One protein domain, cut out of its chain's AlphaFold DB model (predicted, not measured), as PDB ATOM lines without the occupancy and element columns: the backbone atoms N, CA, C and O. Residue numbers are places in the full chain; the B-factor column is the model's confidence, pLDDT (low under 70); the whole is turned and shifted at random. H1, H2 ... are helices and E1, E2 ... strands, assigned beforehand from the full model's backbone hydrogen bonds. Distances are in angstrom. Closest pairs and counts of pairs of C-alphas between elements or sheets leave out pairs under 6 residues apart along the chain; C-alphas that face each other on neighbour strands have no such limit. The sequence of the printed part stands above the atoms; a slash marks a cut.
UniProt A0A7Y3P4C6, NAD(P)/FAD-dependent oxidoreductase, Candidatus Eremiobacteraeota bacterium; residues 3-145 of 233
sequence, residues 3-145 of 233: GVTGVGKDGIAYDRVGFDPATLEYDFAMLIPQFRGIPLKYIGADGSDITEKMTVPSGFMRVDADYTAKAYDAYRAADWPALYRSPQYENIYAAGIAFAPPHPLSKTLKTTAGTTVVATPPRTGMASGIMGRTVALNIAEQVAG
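This is residues 3 to 145 of the 233 residues of the protein "NAD(P)/FAD-dependent oxidoreductase" of Candidatus Eremiobacteraeota bacterium (UniProt A0A7Y3P4C6). With little regular structure, this domain has a small sheet at one end, E1, E2 and E3, and at the other a lobe built mostly of loops, with tiny H1 and the long helix H2; stretches of unnamed chain join the two. The sheet, order E1 E2 E3, is an antiparallel meander, each strand the neighbour of the one before. Of 143 printed residues, 41 are in named elements, mixed, running E1 E2 E3 H1 H2; the whole is loose, radius of gyration of the C-alphas 18.9 A, spanning 60 by 36 by 30 A.

Start at inner strand E2, residues 11 to 16. It forms hairpins with E1, residues 3 to 8, where N 5 and O 13 are 2.8 A apart, and E3, residues 19 to 24, where N 14 and O 22 are 2.9 A apart. H1, residues 51 to 54, and H2, residues 125 to 143, are apart; neither is on the sheet. In H2 every O i to N i+4 pair is within hydrogen-bond range; H1 is too short for one.

Find E1's C-alpha 3 at (-62.698, 22.682, -25.992). H2 runs 26.5 A to C-alpha 143 at (-21.028, 34.732, -10.683).

The farthest C-alphas, Asp 10 and Gly 145, are 61.4 A apart. E3 to H1 and H1 to H2 are long links. The printed part has no cut, and no printed residue is under 70 in pLDDT.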
ATOM      1  N   GLY A   3     -63.726  23.638 -26.393       90.69
ATOM      2  CA  GLY A   3     -62.698  22.682 -25.992       90.69
ATOM      3  C   GLY A   3     -62.880  21.383 -26.765       90.69
ATOM      4  O   GLY A   3     -63.962  20.806 -26.726       90.69
ATOM      5  N   VAL A   4     -61.844  20.936 -27.473       93.06
ATOM      6  CA  VAL A   4     -61.844  19.620 -28.130       93.06
ATOM      7  C   VAL A   4     -61.744  18.541 -27.055       93.06
ATOM      8  O   VAL A   4     -60.836  18.583 -26.225       93.06
ATOM      9  N   THR A   5     -62.675  17.591 -27.070       92.75
ATOM     10  CA  THR A   5     -62.774  16.491 -26.098       92.75
ATOM     11  C   THR A   5     -62.335  15.154 -26.686       92.75
ATOM     12  O   THR A   5     -61.927  14.266 -25.941       92.75
ATOM     13  N   GLY A   6     -62.338  15.016 -28.013       92.88
ATOM     14  CA  GLY A   6     -61.850  13.823 -28.694       92.88
ATOM     15  C   GLY A   6     -61.600  14.062 -30.178       92.88
ATOM     16  O   GLY A   6     -62.244  14.900 -30.803       92.88
ATOM     17  N   VAL A   7     -60.656  13.314 -30.742       95.06
ATOM     18  CA  VAL A   7     -60.364  13.298 -32.179       95.06
ATOM     19  C   VAL A   7     -60.313  11.841 -32.606       95.06
ATOM     20  O   VAL A   7     -59.507  11.074 -32.079       95.06
ATOM     21  N   GLY A   8     -61.191  11.449 -33.522       93.00
ATOM     22  CA  GLY A   8     -61.309  10.063 -33.960       93.00
ATOM     23  C   GLY A   8     -61.831   9.943 -35.384       93.00
ATOM     24  O   GLY A   8     -61.950  10.937 -36.101       93.00
ATOM     25  N   LYS A   9     -62.130   8.704 -35.789       89.56
ATOM     26  CA  LYS A   9     -62.677   8.391 -37.120       89.56
ATOM     27  C   LYS A   9     -64.056   9.011 -37.349       89.56
ATOM     28  O   LYS A   9     -64.381   9.338 -38.479       89.56
ATOM     29  N   ASP A  10     -64.813   9.202 -36.273       87.88
ATOM     30  CA  ASP A  10     -66.176   9.740 -36.305       87.88
ATOM     31  C   ASP A  10     -66.211  11.280 -36.269       87.88
ATOM     32  O   ASP A  10     -67.278  11.874 -36.152       87.88
ATOM     33  N   GLY A  11     -65.047  11.940 -36.339       95.62
ATOM     34  CA  GLY A  11     -64.913  13.395 -36.292       95.62
ATOM     35  C   GLY A  11     -64.184  13.916 -35.049       95.62
ATOM     36  O   GLY A  11     -63.579  13.172 -34.269       95.62
ATOM     37  N   ILE A  12     -64.196  15.238 -34.896       96.75
ATOM     38  CA  ILE A  12     -63.695  15.958 -33.725       96.75
ATOM     39  C   ILE A  12     -64.878  16.214 -32.800       96.75
ATOM     40  O   ILE A  12     -65.764  16.996 -33.140       96.75
ATOM     41  N   ALA A  13     -64.877  15.587 -31.628       95.38
ATOM     42  CA  ALA A  13     -65.814  15.896 -30.558       95.38
ATOM     43  C   ALA A  13     -65.341  17.147 -29.809       95.38
ATOM     44  O   ALA A  13     -64.159  17.278 -29.470       95.38
ATOM     45  N   TYR A  14     -66.253  18.083 -29.561       94.62
ATOM     46  CA  TYR A  14     -65.939  19.319 -28.862       94.62
ATOM     47  C   TYR A  14     -67.131  19.861 -28.073       94.62
ATOM     48  O   TYR A  14     -68.291  19.757 -28.475       94.62
ATOM     49  N   ASP A  15     -66.811  20.536 -26.976       94.69
ATOM     50  CA  ASP A  15     -67.776  21.245 -26.152       94.69
ATOM     51  C   ASP A  15     -67.659  22.746 -26.386       94.69
ATOM     52  O   ASP A  15     -66.560  23.285 -26.559       94.69
ATOM     53  N   ARG A  16     -68.782  23.461 -26.315       92.81
ATOM     54  CA  ARG A  16     -68.816  24.922 -26.430       92.81
ATOM     55  C   ARG A  16     -69.461  25.569 -25.220       92.81
ATOM     56  O   ARG A  16     -70.337  25.018 -24.563       92.81
ATOM     57  N   VAL A  17     -69.033  26.793 -24.946       92.50
ATOM     58  CA  VAL A  17     -69.697  27.644 -23.955       92.50
ATOM     59  C   VAL A  17     -71.092  28.001 -24.469       92.50
ATOM     60  O   VAL A  17     -71.199  28.616 -25.527       92.50
ATOM     61  N   GLY A  18     -72.131  27.615 -23.724       92.31
ATOM     62  CA  GLY A  18     -73.531  27.941 -24.027       92.31
ATOM     63  C   GLY A  18     -74.227  27.047 -25.058       92.31
ATOM     64  O   GLY A  18     -75.357  27.346 -25.420       92.31
ATOM     65  N   PHE A  19     -73.588  25.971 -25.526       93.62
ATOM     66  CA  PHE A  19     -74.181  25.028 -26.481       93.62
ATOM     67  C   PHE A  19     -73.932  23.589 -26.038       93.62
ATOM     68  O   PHE A  19     -72.983  23.330 -25.298       93.62
ATOM     69  N   ASP A  20     -74.750  22.664 -26.523       94.00
ATOM     70  CA  ASP A  20     -74.552  21.234 -26.290       94.00
ATOM     71  C   ASP A  20     -73.276  20.711 -26.981       94.00
ATOM     72  O   ASP A  20     -72.812  21.317 -27.964       94.00
ATOM     73  N   PRO A  21     -72.690  19.607 -26.471       93.50
ATOM     74  CA  PRO A  21     -71.589  18.909 -27.127       93.50
ATOM     75  C   PRO A  21     -71.915  18.588 -28.586       93.50
ATOM     76  O   PRO A  21     -73.044  18.232 -28.923       93.50
ATOM     77  N   ALA A  22     -70.919  18.719 -29.456       93.94
ATOM     78  CA  ALA A  22     -71.086  18.514 -30.885       93.94
ATOM     79  C   ALA A  22     -69.879  17.802 -31.494       93.94
ATOM     80  O   ALA A  22     -68.792  17.760 -30.915       93.94
ATOM     81  N   THR A  23     -70.083  17.290 -32.703       96.38
ATOM     82  CA  THR A  23     -69.039  16.664 -33.512       96.38
ATOM     83  C   THR A  23     -68.848  17.453 -34.801       96.38
ATOM     84  O   THR A  23     -69.806  17.982 -35.364       96.38
ATOM     85  N   LEU A  24     -67.599  17.572 -35.244       95.69
ATOM     86  CA  LEU A  24     -67.212  18.179 -36.512       95.69
ATOM     87  C   LEU A  24     -66.519  17.127 -37.382       95.69
ATOM     88  O   LEU A  24     -65.486  16.586 -36.987       95.69
ATOM     89  N   GLU A  25     -67.074  16.848 -38.558       97.06
ATOM     90  CA  GLU A  25     -66.425  15.998 -39.563       97.06
ATOM     91  C   GLU A  25     -65.187  16.694 -40.151       97.06
ATOM     92  O   GLU A  25     -65.139  17.923 -40.248       97.06
ATOM     93  N   TYR A  26     -64.170  15.915 -40.525       95.38
ATOM     94  CA  TYR A  26     -62.943  16.435 -41.125       95.38
ATOM     95  C   TYR A  26     -62.310  15.412 -42.075       95.38
ATOM     96  O   TYR A  26     -62.236  14.229 -41.755       95.38
ATOM     97  N   ASP A  27     -61.771  15.890 -43.198       95.44
ATOM     98  CA  ASP A  27     -60.856  15.106 -44.044       95.44
ATOM     99  C   ASP A  27     -59.409  15.211 -43.537       95.44
ATOM    100  O   ASP A  27     -58.622  14.267 -43.593       95.44
ATOM    101  N   PHE A  28     -59.052  16.389 -43.018       94.19
ATOM    102  CA  PHE A  28     -57.749  16.701 -42.447       94.19
ATOM    103  C   PHE A  28     -57.906  17.698 -41.298       94.19
ATOM    104  O   PHE A  28     -58.647  18.673 -41.410       94.19
ATOM    105  N   ALA A  29     -57.183  17.476 -40.199       94.00
ATOM    106  CA  ALA A  29     -57.208  18.348 -39.032       94.00
ATOM    107  C   ALA A  29     -55.795  18.624 -38.509       94.00
ATOM    108  O   ALA A  29     -54.959  17.727 -38.419       94.00
ATOM    109  N   MET A  30     -55.555  19.873 -38.103       94.75
ATOM    110  CA  MET A  30     -54.358  20.291 -37.376       94.75
ATOM    111  C   MET A  30     -54.803  21.021 -36.111       94.75
ATOM    112  O   MET A  30     -55.503  22.029 -36.176       94.75
ATOM    113  N   LEU A  31     -54.420  20.477 -34.957       92.56
ATOM    114  CA  LEU A  31     -54.768  21.000 -33.643       92.56
ATOM    115  C   LEU A  31     -53.485  21.320 -32.883       92.56
ATOM    116  O   LEU A  31     -52.537  20.535 -32.887       92.56
ATOM    117  N   ILE A  32     -53.475  22.459 -32.196       91.00
ATOM    118  CA  ILE A  32     -52.372  22.825 -31.311       91.00
ATOM    119  C   ILE A  32     -52.602  22.144 -29.956       91.00
ATOM    120  O   ILE A  32     -53.613  22.431 -29.307       91.00
ATOM    121  N   PRO A  33     -51.708  21.242 -29.512       89.44
ATOM    122  CA  PRO A  33     -51.865  20.577 -28.229       89.44
ATOM    123  C   PRO A  33     -51.625  21.554 -27.076       89.44
ATOM    124  O   PRO A  33     -50.929  22.563 -27.209       89.44
ATOM    125  N   GLN A  34     -52.156  21.215 -25.905       88.81
ATOM    126  CA  GLN A  34     -51.791  21.910 -24.677       88.81
ATOM    127  C   GLN A  34     -50.314  21.674 -24.353       88.81
ATOM    128  O   GLN A  34     -49.800  20.562 -24.486       88.81
ATOM    129  N   PHE A  35     -49.634  22.716 -23.881       91.25
ATOM    130  CA  PHE A  35     -48.256  22.583 -23.428       91.25
ATOM    131  C   PHE A  35     -48.192  21.937 -22.043       91.25
ATOM    132  O   PHE A  35     -48.964  22.275 -21.145       91.25
ATOM    133  N   ARG A  36     -47.202  21.065 -21.858       93.19
ATOM    134  CA  ARG A  36     -46.763  20.552 -20.558       93.19
ATOM    135  C   ARG A  36     -45.259  20.746 -20.436       93.19
ATOM    136  O   ARG A  36     -44.564  20.816 -21.450       93.19
ATOM    137  N   GLY A  37     -44.770  20.832 -19.206       93.25
ATOM    138  CA  GLY A  37     -43.336  20.760 -18.966       93.25
ATOM    139  C   GLY A  37     -42.792  19.395 -19.378       93.25
ATOM    140  O   GLY A  37     -43.492  18.381 -19.310       93.25
ATOM    141  N   ILE A  38     -41.540  19.379 -19.822       93.56
ATOM    142  CA  ILE A  38     -40.818  18.136 -20.102       93.56
ATOM    143  C   ILE A  38     -40.699  17.359 -18.778       93.56
ATOM    144  O   ILE A  38     -40.431  17.993 -17.754       93.56
ATOM    145  N   PRO A  39     -40.887  16.023 -18.762       89.25
ATOM    146  CA  PRO A  39     -40.804  15.204 -17.549       89.25
ATOM    147  C   PRO A  39     -39.346  15.032 -17.083       89.25
ATOM    148  O   PRO A  39     -38.787  13.937 -17.098       89.25
ATOM    149  N   LEU A  40     -38.709  16.142 -16.712       89.94
ATOM    150  CA  LEU A  40     -37.374  16.177 -16.137       89.94
ATOM    151  C   LEU A  40     -37.445  15.754 -14.674       89.94
ATOM    152  O   LEU A  40     -38.244  16.288 -13.904       89.94
ATOM    153  N   LYS A  41     -36.569  14.825 -14.295       94.31
ATOM    154  CA  LYS A  41     -36.383  14.444 -12.901       94.31
ATOM    155  C   LYS A  41     -35.365  15.382 -12.260       94.31
ATOM    156  O   LYS A  41     -34.234  15.472 -12.734       94.31
ATOM    157  N   TYR A  42     -35.756  16.055 -11.185       94.88
ATOM    158  CA  TYR A  42     -34.848  16.874 -10.388       94.88
ATOM    159  C   TYR A  42     -34.320  16.027  -9.232       94.88
ATOM    160  O   TYR A  42     -35.101  15.501  -8.442       94.88
ATOM    161  N   ILE A  43     -32.998  15.884  -9.148       96.56
ATOM    162  CA  ILE A  43     -32.330  15.062  -8.136       96.56
ATOM    163  C   ILE A  43     -31.607  15.971  -7.146       96.56
ATOM    164  O   ILE A  43     -30.791  16.803  -7.544       96.56
ATOM    165  N   GLY A  44     -31.931  15.822  -5.863       95.06
ATOM    166  CA  GLY A  44     -31.264  16.510  -4.765       95.06
ATOM    167  C   GLY A  44     -29.838  16.002  -4.545       95.06
ATOM    168  O   GLY A  44     -29.463  14.923  -5.000       95.06
ATOM    169  N   ALA A  45     -29.037  16.770  -3.806       93.38
ATOM    170  CA  ALA A  45     -27.651  16.402  -3.494       93.38
ATOM    171  C   ALA A  45     -27.531  15.088  -2.692       93.38
ATOM    172  O   ALA A  45     -26.504  14.421  -2.748       93.38
ATOM    173  N   ASP A  46     -28.586  14.705  -1.971       96.00
ATOM    174  CA  ASP A  46     -28.724  13.445  -1.234       96.00
ATOM    175  C   ASP A  46     -29.252  12.280  -2.098       96.00
ATOM    176  O   ASP A  46     -29.482  11.184  -1.593       96.00
ATOM    177  N   GLY A  47     -29.468  12.506  -3.397       96.62
ATOM    178  CA  GLY A  47     -30.047  11.535  -4.324       96.62
ATOM    179  C   GLY A  47     -31.578  11.454  -4.292       96.62
ATOM    180  O   GLY A  47     -32.152  10.662  -5.044       96.62
ATOM    181  N   SER A  48     -32.255  12.260  -3.464       97.38
ATOM    182  CA  SER A  48     -33.720  12.288  -3.399       97.38
ATOM    183  C   SER A  48     -34.346  12.885  -4.666       97.38
ATOM    184  O   SER A  48     -33.762  13.738  -5.333       97.38
ATOM    185  N   ASP A  49     -35.559  12.443  -5.010       97.19
ATOM    186  CA  ASP A  49     -36.353  13.077  -6.065       97.19
ATOM    187  C   ASP A  49     -37.042  14.329  -5.508       97.19
ATOM    188  O   ASP A  49     -37.878  14.248  -4.606       97.19
ATOM    189  N   ILE A  50     -36.682  15.493  -6.045       96.75
ATOM    190  CA  ILE A  50     -37.228  16.797  -5.652       96.75
ATOM    191  C   ILE A  50     -38.131  17.402  -6.737       96.75
ATOM    192  O   ILE A  50     -38.470  18.583  -6.669       96.75
ATOM    193  N   THR A  51     -38.549  16.620  -7.735       96.62
ATOM    194  CA  THR A  51     -39.324  17.101  -8.892       96.62
ATOM    195  C   THR A  51     -40.610  17.824  -8.489       96.62
ATOM    196  O   THR A  51     -40.914  18.893  -9.024       96.62
ATOM    197  N   GLU A  52     -41.335  17.305  -7.496       95.19
ATOM    198  CA  GLU A  52     -42.570  17.925  -6.989       95.19
ATOM    199  C   GLU A  52     -42.327  19.279  -6.306       95.19
ATOM    200  O   GLU A  52     -43.199  20.147  -6.316       95.19
ATOM    201  N   LYS A  53     -41.130  19.494  -5.747       94.75
ATOM    202  CA  LYS A  53     -40.737  20.790  -5.170       94.75
ATOM    203  C   LYS A  53     -40.437  21.812  -6.263       94.75
ATOM    204  O   LYS A  53     -40.700  22.998  -6.083       94.75
ATOM    205  N   MET A  54     -39.901  21.345  -7.388       96.50
ATOM    206  CA  MET A  54     -39.444  22.192  -8.490       96.50
ATOM    207  C   MET A  54     -40.542  22.544  -9.487       96.50
ATOM    208  O   MET A  54     -40.414  23.543 -10.189       96.50
ATOM    209  N   THR A  55     -41.613  21.757  -9.573       96.75
ATOM    210  CA  THR A  55     -42.614  21.889 -10.639       96.75
ATOM    211  C   THR A  55     -44.044  22.019 -10.115       96.75
ATOM    212  O   THR A  55     -44.371  21.670  -8.981       96.75
ATOM    213  N   VAL A  56     -44.922  22.582 -10.942       95.06
ATOM    214  CA  VAL A  56     -46.381  22.439 -10.787       95.06
ATOM    215  C   VAL A  56     -46.840  21.114 -11.422       95.06
ATOM    216  O   VAL A  56     -46.109  20.566 -12.245       95.06
ATOM    217  N   PRO A  57     -48.063  20.608 -11.157       93.38
ATOM    218  CA  PRO A  57     -48.538  19.335 -11.728       93.38
ATOM    219  C   PRO A  57     -48.518  19.242 -13.268       93.38
ATOM    220  O   PRO A  57     -48.489  18.153 -13.843       93.38
ATOM    221  N   SER A  58     -48.531  20.380 -13.968       92.31
ATOM    222  CA  SER A  58     -48.366  20.438 -15.427       92.31
ATOM    223  C   SER A  58     -46.913  20.263 -15.900       92.31
ATOM    224  O   SER A  58     -46.676  20.225 -17.105       92.31
ATOM    225  N   GLY A  59     -45.953  20.124 -14.982       95.38
ATOM    226  CA  GLY A  59     -44.525  19.903 -15.234       95.38
ATOM    227  C   GLY A  59     -43.707  21.180 -15.431       95.38
ATOM    228  O   GLY A  59     -42.486  21.108 -15.536       95.38
ATOM    229  N   PHE A  60     -44.343  22.352 -15.502       96.88
ATOM    230  CA  PHE A  60     -43.617  23.621 -15.594       96.88
ATOM    231  C   PHE A  60     -42.905  23.942 -14.279       96.88
ATOM    232  O   PHE A  60     -43.408  23.622 -13.200       96.88
ATOM    233  N   MET A  61     -41.748  24.591 -14.362       97.62
ATOM    234  CA  MET A  61     -40.925  24.893 -13.195       97.62
ATOM    235  C   MET A  61     -41.492  26.080 -12.407       97.62
ATOM    236  O   MET A  61     -41.869  27.100 -12.985       97.62
ATOM    237  N   ARG A  62     -41.543  25.960 -11.080       97.62
ATOM    238  CA  ARG A  62     -41.906  27.059 -10.180       97.62
ATOM    239  C   ARG A  62     -40.808  28.115 -10.172       97.62
ATOM    240  O   ARG A  62     -39.626  27.786 -10.081       97.62
ATOM    241  N   VAL A  63     -41.222  29.371 -10.227       97.94
ATOM    242  CA  VAL A  63     -40.347  30.547 -10.171       97.94
ATOM    243  C   VAL A  63     -40.848  31.527  -9.105       97.94
ATOM    244  O   VAL A  63     -41.754  31.195  -8.345       97.94
ATOM    245  N   ASP A  64     -40.263  32.714  -9.012       97.38
ATOM    246  CA  ASP A  64     -40.566  33.790  -8.063       97.38
ATOM    247  C   ASP A  64     -41.907  34.502  -8.347       97.38
ATOM    248  O   ASP A  64     -41.981  35.724  -8.391       97.38
ATOM    249  N   ALA A  65     -42.971  33.727  -8.553       97.62
ATOM    250  CA  ALA A  65     -44.333  34.196  -8.796       97.62
ATOM    251  C   ALA A  65     -45.243  33.932  -7.579       97.62
ATOM    252  O   ALA A  65     -44.986  33.019  -6.788       97.62
ATOM    253  N   ASP A  66     -46.347  34.675  -7.458       97.56
ATOM    254  CA  ASP A  66     -47.389  34.387  -6.466       97.56
ATOM    255  C   ASP A  66     -48.381  33.355  -7.024       97.56
ATOM    256  O   ASP A  66     -49.226  33.652  -7.866       97.56
ATOM    257  N   TYR A  67     -48.284  32.121  -6.531       96.25
ATOM    258  CA  TYR A  67     -49.152  31.005  -6.925       96.25
ATOM    259  C   TYR A  67     -50.426  30.890  -6.076       96.25
ATOM    260  O   TYR A  67     -51.145  29.892  -6.180       96.25
ATOM    261  N   THR A  68     -50.705  31.861  -5.203       96.69
ATOM    262  CA  THR A  68     -51.907  31.855  -4.367       96.69
ATOM    263  C   THR A  68     -53.153  31.884  -5.251       96.69
ATOM    264  O   THR A  68     -53.301  32.744  -6.119       96.69
ATOM    265  N   ALA A  69     -54.081  30.946  -5.040       94.38
ATOM    266  CA  ALA A  69     -55.346  30.941  -5.767       94.38
ATOM    267  C   ALA A  69     -56.211  32.139  -5.340       94.38
ATOM    268  O   ALA A  69     -56.506  32.311  -4.159       94.38
ATOM    269  N   LYS A  70     -56.634  32.953  -6.311       95.19
ATOM    270  CA  LYS A  70     -57.437  34.165  -6.104       95.19
ATOM    271  C   LYS A  70     -58.639  34.152  -7.050       95.19
ATOM    272  O   LYS A  70     -58.670  33.416  -8.037       95.19
ATOM    273  N   ALA A  71     -59.635  34.989  -6.766       94.56
ATOM    274  CA  ALA A  71     -60.640  35.320  -7.771       94.56
ATOM    275  C   ALA A  71     -59.962  36.014  -8.965       94.56
ATOM    276  O   ALA A  71     -58.973  36.719  -8.781       94.56
ATOM    277  N   TYR A  72     -60.501  35.852 -10.178       92.12
ATOM    278  CA  TYR A  72     -59.850  36.375 -11.384       92.12
ATOM    279  C   TYR A  72     -59.547  37.883 -11.303       92.12
ATOM    280  O   TYR A  72     -58.449  38.309 -11.636       92.12
ATOM    281  N   ASP A  73     -60.496  38.679 -10.806       92.81
ATOM    282  CA  ASP A  73     -60.346  40.137 -10.690       92.81
ATOM    283  C   ASP A  73     -59.410  40.551  -9.517       92.81
ATOM    284  O   ASP A  73     -59.080  41.725  -9.341       92.81
ATOM    285  N   ALA A  74     -58.951  39.588  -8.707       95.00
ATOM    286  CA  ALA A  74     -58.010  39.789  -7.603       95.00
ATOM    287  C   ALA A  74     -56.549  39.466  -7.970       95.00
ATOM    288  O   ALA A  74     -55.660  39.744  -7.165       95.00
ATOM    289  N   TYR A  75     -56.281  38.920  -9.160       95.56
ATOM    290  CA  TYR A  75     -54.911  38.776  -9.657       95.56
ATOM    291  C   TYR A  75     -54.277  40.138  -9.944       95.56
ATOM    292  O   TYR A  75     -54.971  41.104 -10.285       95.56
ATOM    293  N   ARG A  76     -52.958  40.226  -9.770       96.25
ATOM    294  CA  ARG A  76     -52.199  41.478  -9.875       96.25
ATOM    295  C   ARG A  76     -51.007  41.351 -10.805       96.25
ATOM    296  O   ARG A  76     -50.478  40.267 -11.026       96.25
ATOM    297  N   ALA A  77     -50.552  42.491 -11.321       96.12
ATOM    298  CA  ALA A  77     -49.354  42.569 -12.150       96.12
ATOM    299  C   ALA A  77     -48.118  42.017 -11.422       96.12
ATOM    300  O   ALA A  77     -47.291  41.351 -12.043       96.12
ATOM    301  N   ALA A  78     -48.033  42.242 -10.108       96.81
ATOM    302  CA  ALA A  78     -46.953  41.764  -9.249       96.81
ATOM    303  C   ALA A  78     -46.960  40.244  -8.998       96.81
ATOM    304  O   ALA A  78     -45.956  39.724  -8.519       96.81
ATOM    305  N   ASP A  79     -48.043  39.531  -9.336       97.62
ATOM    306  CA  ASP A  79     -48.116  38.074  -9.170       97.62
ATOM    307  C   ASP A  79     -47.192  37.346 -10.164       97.62
ATOM    308  O   ASP A  79     -46.801  36.202  -9.928       97.62
ATOM    309  N   TRP A  80     -46.834  38.000 -11.276       97.62
ATOM    310  CA  TRP A  80     -45.928  37.463 -12.293       97.62
ATOM    311  C   TRP A  80     -44.467  37.472 -11.825       97.62
ATOM    312  O   TRP A  80     -44.045  38.422 -11.160       97.62
ATOM    313  N   PRO A  81     -43.673  36.455 -12.215       97.62
ATOM    314  CA  PRO A  81     -42.267  36.375 -11.842       97.62
ATOM    315  C   PRO A  81     -41.485  37.541 -12.432       97.62
ATOM    316  O   PRO A  81     -41.752  37.968 -13.559       97.62
ATOM    317  N   ALA A  82     -40.509  38.026 -11.675       97.25
ATOM    318  CA  ALA A  82     -39.693  39.164 -12.067       97.25
ATOM    319  C   ALA A  82     -38.268  38.710 -12.423       97.25
ATOM    320  O   ALA A  82     -37.713  39.143 -13.431       97.25
ATOM    321  N   LEU A  83     -37.699  37.799 -11.626       97.56
ATOM    322  CA  LEU A  83     -36.351  37.245 -11.779       97.56
ATOM    323  C   LEU A  83     -36.329  35.926 -12.562       97.56
ATOM    324  O   LEU A  83     -35.279  35.541 -13.076       97.56
ATOM    325  N   TYR A  84     -37.464  35.223 -12.623       98.06
ATOM    326  CA  TYR A  84     -37.616  33.868 -13.168       98.06
ATOM    327  C   TYR A  84     -36.773  32.812 -12.437       98.06
ATOM    328  O   TYR A  84     -36.312  31.832 -13.030       98.06
ATOM    329  N   ARG A  85     -36.561  33.016 -11.136       97.69
ATOM    330  CA  ARG A  85     -35.692  32.204 -10.270       97.69
ATOM    331  C   ARG A  85     -36.513  31.221  -9.449       97.69
ATOM    332  O   ARG A  85     -37.602  31.564  -9.003       97.69
ATOM    333  N   SER A  86     -35.993  30.024  -9.189       96.94
ATOM    334  CA  SER A  86     -36.630  29.091  -8.257       96.94
ATOM    335  C   SER A  86     -36.763  29.723  -6.864       96.94
ATOM    336  O   SER A  86     -35.785  30.273  -6.350       96.94
ATOM    337  N   PRO A  87     -37.927  29.592  -6.204       95.12
ATOM    338  CA  PRO A  87     -38.070  30.006  -4.812       95.12
ATOM    339  C   PRO A  87     -37.313  29.096  -3.828       95.12
ATOM    340  O   PRO A  87     -37.166  29.452  -2.664       95.12
ATOM    341  N   GLN A  88     -36.847  27.922  -4.266       94.50
ATOM    342  CA  GLN A  88     -36.153  26.934  -3.434       94.50
ATOM    343  C   GLN A  88     -34.633  26.982  -3.607       94.50
ATOM    344  O   GLN A  88     -33.910  26.656  -2.669       94.50
ATOM    345  N   TYR A  89     -34.149  27.363  -4.795       95.19
ATOM    346  CA  TYR A  89     -32.730  27.304  -5.145       95.19
ATOM    347  C   TYR A  89     -32.297  28.546  -5.925       95.19
ATOM    348  O   TYR A  89     -32.731  28.786  -7.050       95.19
ATOM    349  N   GLU A  90     -31.381  29.325  -5.354       94.12
ATOM    350  CA  GLU A  90     -30.985  30.624  -5.913       94.12
ATOM    351  C   GLU A  90     -30.169  30.551  -7.210       94.12
ATOM    352  O   GLU A  90     -29.976  31.570  -7.874       94.12
ATOM    353  N   ASN A  91     -29.679  29.365  -7.563       93.94
ATOM    354  CA  ASN A  91     -28.885  29.092  -8.757       93.94
ATOM    355  C   ASN A  91     -29.681  28.379  -9.864       93.94
ATOM    356  O   ASN A  91     -29.088  27.953 -10.854       93.94
ATOM    357  N   ILE A  92     -31.001  28.221  -9.710       96.56
ATOM    358  CA  ILE A  92     -31.864  27.583 -10.712       96.56
ATOM    359  C   ILE A  92     -32.898  28.595 -11.206       96.56
ATOM    360  O   ILE A  92     -33.598  29.222 -10.413       96.56
ATOM    361  N   TYR A  93     -33.018  28.720 -12.525       97.88
ATOM    362  CA  TYR A  93     -33.918  29.652 -13.207       97.88
ATOM    363  C   TYR A  93     -34.725  28.932 -14.293       97.88
ATOM    364  O   TYR A  93     -34.291  27.901 -14.808       97.88
ATOM    365  N   ALA A  94     -35.871  29.495 -14.681       97.12
ATOM    366  CA  ALA A  94     -36.665  29.021 -15.813       97.12
ATOM    367  C   ALA A  94     -37.187  30.182 -16.661       97.12
ATOM    368  O   ALA A  94     -38.049  30.932 -16.226       97.12
ATOM    369  N   ALA A  95     -36.721  30.289 -17.905       96.06
ATOM    370  CA  ALA A  95     -37.162  31.310 -18.856       96.06
ATOM    371  C   ALA A  95     -38.078  30.732 -19.952       96.06
ATOM    372  O   ALA A  95     -38.101  29.525 -20.216       96.06
ATOM    373  N   GLY A  96     -38.823  31.612 -20.624       95.62
ATOM    374  CA  GLY A  96     -39.657  31.261 -21.774       95.62
ATOM    375  C   GLY A  96     -40.806  30.318 -21.416       95.62
ATOM    376  O   GLY A  96     -41.510  30.505 -20.428       95.62
ATOM    377  N   ILE A  97     -41.034  29.281 -22.224       96.19
ATOM    378  CA  ILE A  97     -42.164  28.355 -22.023       96.19
ATOM    379  C   ILE A  97     -42.045  27.540 -20.722       96.19
ATOM    380  O   ILE A  97     -43.077  27.094 -20.220       96.19
ATOM    381  N   ALA A  98     -40.835  27.354 -20.186       95.94
ATOM    382  CA  ALA A  98     -40.540  26.388 -19.129       95.94
ATOM    383  C   ALA A  98     -41.052  26.773 -17.732       95.94
ATOM    384  O   ALA A  98     -41.319  25.877 -16.928       95.94
ATOM    385  N   PHE A  99     -41.194  28.067 -17.429       96.19
ATOM    386  CA  PHE A  99     -41.713  28.488 -16.128       96.19
ATOM    387  C   PHE A  99     -43.224  28.265 -16.034       96.19
ATOM    388  O   PHE A  99     -43.943  28.256 -17.036       96.19
ATOM    389  N   ALA A 100     -43.711  28.090 -14.811       96.31
ATOM    390  CA  ALA A 100     -45.117  27.908 -14.506       96.31
ATOM    391  C   ALA A 100     -45.818  29.268 -14.372       96.31
ATOM    392  O   ALA A 100     -45.513  29.993 -13.418       96.31
ATOM    393  N   PRO A 101     -46.774  29.612 -15.256       95.50
ATOM    394  CA  PRO A 101     -47.595  30.801 -15.066       95.50
ATOM    395  C   PRO A 101     -48.382  30.709 -13.749       95.50
ATOM    396  O   PRO A 101     -48.962  29.651 -13.483       95.50
ATOM    397  N   PRO A 102     -48.427  31.779 -12.935       95.88
ATOM    398  CA  PRO A 102     -49.104  31.760 -11.636       95.88
ATOM    399  C   PRO A 102     -50.624  31.628 -11.758       95.88
ATOM    400  O   PRO A 102     -51.272  30.992 -10.929       95.88
ATOM    401  N   HIS A 103     -51.198  32.204 -12.815       94.81
ATOM    402  CA  HIS A 103     -52.635  32.256 -13.051       94.81
ATOM    403  C   HIS A 103     -52.942  32.490 -14.546       94.81
ATOM    404  O   HIS A 103     -52.041  32.826 -15.325       94.81
ATOM    405  N   PRO A 104     -54.196  32.295 -15.004       92.94
ATOM    406  CA  PRO A 104     -54.575  32.596 -16.385       92.94
ATOM    407  C   PRO A 104     -54.574  34.104 -16.681       92.94
ATOM    408  O   PRO A 104     -54.714  34.933 -15.784       92.94
ATOM    409  N   LEU A 105     -54.466  34.450 -17.969       90.81
ATOM    410  CA  LEU A 105     -54.547  35.835 -18.465       90.81
ATOM    411  C   LEU A 105     -55.964  36.307 -18.798       90.81
ATOM    412  O   LEU A 105     -56.192  37.504 -18.941       90.81
ATOM    413  N   SER A 106     -56.887  35.372 -19.002       90.38
ATOM    414  CA  SER A 106     -58.274  35.626 -19.390       90.38
ATOM    415  C   SER A 106     -59.219  34.883 -18.457       90.38
ATOM    416  O   SER A 106     -58.860  33.806 -17.972       90.38
ATOM    417  N   LYS A 107     -60.435  35.409 -18.254       91.44
ATOM    418  CA  LYS A 107     -61.462  34.734 -17.447       91.44
ATOM    419  C   LYS A 107     -61.672  33.312 -17.959       91.44
ATOM    420  O   LYS A 107     -61.928  33.098 -19.144       91.44
ATOM    421  N   THR A 108     -61.538  32.353 -17.055       89.94
ATOM    422  CA  THR A 108     -61.775  30.941 -17.339       89.94
ATOM    423  C   THR A 108     -63.249  30.728 -17.663       89.94
ATOM    424  O   THR A 108     -64.117  31.141 -16.896       89.94
ATOM    425  N   LEU A 109     -63.531  30.069 -18.782       92.38
ATOM    426  CA  LEU A 109     -64.890  29.727 -19.190       92.38
ATOM    427  C   LEU A 109     -65.163  28.247 -18.917       92.38
ATOM    428  O   LEU A 109     -64.245  27.426 -18.915       92.38
ATOM    429  N   LYS A 110     -66.436  27.901 -18.717       91.94
ATOM    430  CA  LYS A 110     -66.900  26.512 -18.633       91.94
ATOM    431  C   LYS A 110     -67.937  26.242 -19.712       91.94
ATOM    432  O   LYS A 110     -68.773  27.098 -19.999       91.94
ATOM    433  N   THR A 111     -67.861  25.069 -20.322       91.44
ATOM    434  CA  THR A 111     -68.897  24.579 -21.237       91.44
ATOM    435  C   THR A 111     -70.098  24.044 -20.455       91.44
ATOM    436  O   THR A 111     -70.031  23.886 -19.235       91.44
ATOM    437  N   THR A 112     -71.197  23.756 -21.151       87.00
ATOM    438  CA  THR A 112     -72.388  23.093 -20.583       87.00
ATOM    439  C   THR A 112     -72.050  21.732 -19.960       87.00
ATOM    440  O   THR A 112     -72.562  21.402 -18.896       87.00
ATOM    441  N   ALA A 113     -71.109  20.996 -20.557       87.44
ATOM    442  CA  ALA A 113     -70.577  19.730 -20.049       87.44
ATOM    443  C   ALA A 113     -69.530  19.888 -18.920       87.44
ATOM    444  O   ALA A 113     -68.990  18.901 -18.425       87.44
ATOM    445  N   GLY A 114     -69.221  21.120 -18.497       86.06
ATOM    446  CA  GLY A 114     -68.280  21.400 -17.407       86.06
ATOM    447  C   GLY A 114     -66.805  21.479 -17.821       86.06
ATOM    448  O   GLY A 114     -65.955  21.758 -16.968       86.06
ATOM    449  N   THR A 115     -66.486  21.307 -19.108       88.06
ATOM    450  CA  THR A 115     -65.121  21.428 -19.641       88.06
ATOM    451  C   THR A 115     -64.592  22.845 -19.443       88.06
ATOM    452  O   THR A 115     -65.237  23.833 -19.798       88.06
ATOM    453  N   THR A 116     -63.395  22.952 -18.865       89.25
ATOM    454  CA  THR A 116     -62.732  24.240 -18.652       89.25
ATOM    455  C   THR A 116     -62.047  24.699 -19.936       89.25
ATOM    456  O   THR A 116     -61.181  24.005 -20.462       89.25
ATOM    457  N   VAL A 117     -62.399  25.891 -20.416       88.94
ATOM    458  CA  VAL A 117     -61.810  26.508 -21.608       88.94
ATOM    459  C   VAL A 117     -61.081  27.777 -21.194       88.94
ATOM    460  O   VAL A 117     -61.690  28.757 -20.758       88.94
ATOM    461  N   VAL A 118     -59.757  27.753 -21.324       89.25
ATOM    462  CA  VAL A 118     -58.879  28.856 -20.932       89.25
ATOM    463  C   VAL A 118     -57.720  28.980 -21.913       89.25
ATOM    464  O   VAL A 118     -57.148  27.980 -22.345       89.25
ATOM    465  N   ALA A 119     -57.378  30.216 -22.279       85.19
ATOM    466  CA  ALA A 119     -56.220  30.482 -23.116       85.19
ATOM    467  C   ALA A 119     -54.935  30.317 -22.298       85.19
ATOM    468  O   ALA A 119     -54.810  30.834 -21.186       85.19
ATOM    469  N   THR A 120     -53.960  29.607 -22.859       87.12
ATOM    470  CA  THR A 120     -52.630  29.513 -22.257       87.12
ATOM    471  C   THR A 120     -51.927  30.874 -22.342       87.12
ATOM    472  O   THR A 120     -51.934  31.480 -23.416       87.12
ATOM    473  N   PRO A 121     -51.279  31.354 -21.262       89.75
ATOM    474  CA  PRO A 121     -50.458  32.558 -21.325       89.75
ATOM    475  C   PRO A 121     -49.379  32.430 -22.414       89.75
ATOM    476  O   PRO A 121     -48.648  31.430 -22.411       89.75
ATOM    477  N   PRO A 122     -49.268  33.378 -23.361       86.94
ATOM    478  CA  PRO A 122     -48.309  33.283 -24.446       86.94
ATOM    479  C   PRO A 122     -46.918  33.683 -23.945       86.94
ATOM    480  O   PRO A 122     -46.725  34.771 -23.412       86.94
ATOM    481  N   ARG A 123     -45.932  32.806 -24.142       92.31
ATOM    482  CA  ARG A 123     -44.507  33.095 -23.918       92.31
ATOM    483  C   ARG A 123     -43.833  33.170 -25.284       92.31
ATOM    484  O   ARG A 123     -43.159  32.237 -25.705       92.31
ATOM    485  N   THR A 124     -44.162  34.223 -26.037       90.62
ATOM    486  CA  THR A 124     -43.726  34.413 -27.433       90.62
ATOM    487  C   THR A 124     -42.210  34.612 -27.534       90.62
ATOM    488  O   THR A 124     -41.520  34.666 -26.517       90.62
ATOM    489  N   GLY A 125     -41.677  34.723 -28.758       91.69
ATOM    490  CA  GLY A 125     -40.240  34.920 -28.985       91.69
ATOM    491  C   GLY A 125     -39.683  36.168 -28.292       91.69
ATOM    492  O   GLY A 125     -38.692  36.059 -27.583       91.69
ATOM    493  N   MET A 126     -40.367  37.310 -28.417       92.81
ATOM    494  CA  MET A 126     -39.968  38.567 -27.766       92.81
ATOM    495  C   MET A 126     -39.980  38.447 -26.237       92.81
ATOM    496  O   MET A 126     -38.967  38.705 -25.596       92.81
ATOM    497  N   ALA A 127     -41.083  37.962 -25.657       93.38
ATOM    498  CA  ALA A 127     -41.180  37.743 -24.216       93.38
ATOM    499  C   ALA A 127     -40.096  36.767 -23.717       93.38
ATOM    500  O   ALA A 127     -39.433  37.025 -22.720       93.38
ATOM    501  N   SER A 128     -39.859  35.671 -24.443       94.44
ATOM    502  CA  SER A 128     -38.830  34.686 -24.088       94.44
ATOM    503  C   SER A 128     -37.407  35.243 -24.194       94.44
ATOM    504  O   SER A 128     -36.570  34.865 -23.378       94.44
ATOM    505  N   GLY A 129     -37.133  36.132 -25.157       94.19
ATOM    506  CA  GLY A 129     -35.858  36.849 -25.268       94.19
ATOM    507  C   GLY A 129     -35.615  37.737 -24.051       94.19
ATOM    508  O   GLY A 129     -34.648  37.536 -23.321       94.19
ATOM    509  N   ILE A 130     -36.582  38.603 -23.725       95.31
ATOM    510  CA  ILE A 130     -36.524  39.487 -22.548       95.31
ATOM    511  C   ILE A 130     -36.311  38.684 -21.252       95.31
ATOM    512  O   ILE A 130     -35.439  39.022 -20.445       95.31
ATOM    513  N   MET A 131     -37.045  37.579 -21.068       96.75
ATOM    514  CA  MET A 131     -36.845  36.656 -19.940       96.75
ATOM    515  C   MET A 131     -35.431  36.066 -19.934       96.75
ATOM    516  O   MET A 131     -34.765  36.059 -18.900       96.75
ATOM    517  N   GLY A 132     -34.964  35.573 -21.084       96.31
ATOM    518  CA  GLY A 132     -33.640  34.973 -21.241       96.31
ATOM    519  C   GLY A 132     -32.516  35.951 -20.911       96.31
ATOM    520  O   GLY A 132     -31.618  35.607 -20.142       96.31
ATOM    521  N   ARG A 133     -32.598  37.187 -21.412       95.69
ATOM    522  CA  ARG A 133     -31.665  38.270 -21.086       95.69
ATOM    523  C   ARG A 133     -31.676  38.601 -19.595       95.69
ATOM    524  O   ARG A 133     -30.610  38.704 -18.997       95.69
ATOM    525  N   THR A 134     -32.856  38.730 -18.992       97.19
ATOM    526  CA  THR A 134     -33.007  39.030 -17.556       97.19
ATOM    527  C   THR A 134     -32.334  37.964 -16.693       97.19
ATOM    528  O   THR A 134     -31.518  38.283 -15.826       97.19
ATOM    529  N   VAL A 135     -32.596  36.687 -16.987       98.12
ATOM    530  CA  VAL A 135     -31.961  35.551 -16.306       98.12
ATOM    531  C   VAL A 135     -30.447  35.540 -16.526       98.12
ATOM    532  O   VAL A 135     -29.696  35.389 -15.567       98.12
ATOM    533  N   ALA A 136     -29.981  35.730 -17.763       97.56
ATOM    534  CA  ALA A 136     -28.554  35.710 -18.083       97.56
ATOM    535  C   ALA A 136     -27.775  36.812 -17.348       97.56
ATOM    536  O   ALA A 136     -26.696  36.549 -16.816       97.56
ATOM    537  N   LEU A 137     -28.333  38.024 -17.274       97.56
ATOM    538  CA  LEU A 137     -27.734  39.130 -16.530       97.56
ATOM    539  C   LEU A 137     -27.684  38.830 -15.027       97.56
ATOM    540  O   LEU A 137     -26.638  39.001 -14.411       97.56
ATOM    541  N   ASN A 138     -28.762  38.297 -14.446       98.12
ATOM    542  CA  ASN A 138     -28.764  37.894 -13.037       98.12
ATOM    543  C   ASN A 138     -27.731  36.803 -12.723       98.12
ATOM    544  O   ASN A 138     -27.047  36.890 -11.706       98.12
ATOM    545  N   ILE A 139     -27.573  35.807 -13.600       98.19
ATOM    546  CA  ILE A 139     -26.536  34.777 -13.447       98.19
ATOM    547  C   ILE A 139     -25.141  35.413 -13.502       98.19
ATOM    548  O   ILE A 139     -24.289  35.083 -12.677       98.19
ATOM    549  N   ALA A 140     -24.898  36.341 -14.434       98.12
ATOM    550  CA  ALA A 140     -23.615  37.037 -14.539       98.12
ATOM    551  C   ALA A 140     -23.288  37.849 -13.271       98.12
ATOM    552  O   ALA A 140     -22.157  37.796 -12.784       98.12
ATOM    553  N   GLU A 141     -24.279  38.541 -12.700       97.56
ATOM    554  CA  GLU A 141     -24.149  39.253 -11.424       97.56
ATOM    555  C   GLU A 141     -23.798  38.295 -10.275       97.56
ATOM    556  O   GLU A 141     -22.830  38.532  -9.550       97.56
ATOM    557  N   GLN A 142     -24.506  37.169 -10.160       96.88
ATOM    558  CA  GLN A 142     -24.256  36.161  -9.124       96.88
ATOM    559  C   GLN A 142     -22.862  35.533  -9.229       96.88
ATOM    560  O   GLN A 142     -22.188  35.366  -8.214       96.88
ATOM    561  N   VAL A 143     -22.396  35.228 -10.445       97.75
ATOM    562  CA  VAL A 143     -21.028  34.732 -10.683       97.75
ATOM    563  C   VAL A 143     -19.982  35.766 -10.251       97.75
ATOM    564  O   VAL A 143     -18.924  35.397  -9.748       97.75
ATOM    565  N   ALA A 144     -20.288  37.058 -10.384       97.50
ATOM    566  CA  ALA A 144     -19.446  38.150  -9.904       97.50
ATOM    567  C   ALA A 144     -19.611  38.456  -8.397       97.50
ATOM    568  O   ALA A 144     -19.055  39.445  -7.915       97.50
ATOM    569  N   GLY A 145     -20.371  37.644  -7.652       97.12
ATOM    570  CA  GLY A 145     -20.621  37.822  -6.219       97.12
ATOM    571  C   GLY A 145     -21.623  38.931  -5.880       97.12
ATOM    572  O   GLY A 145     -21.669  39.379  -4.735       97.12
TER     573      GLY A 145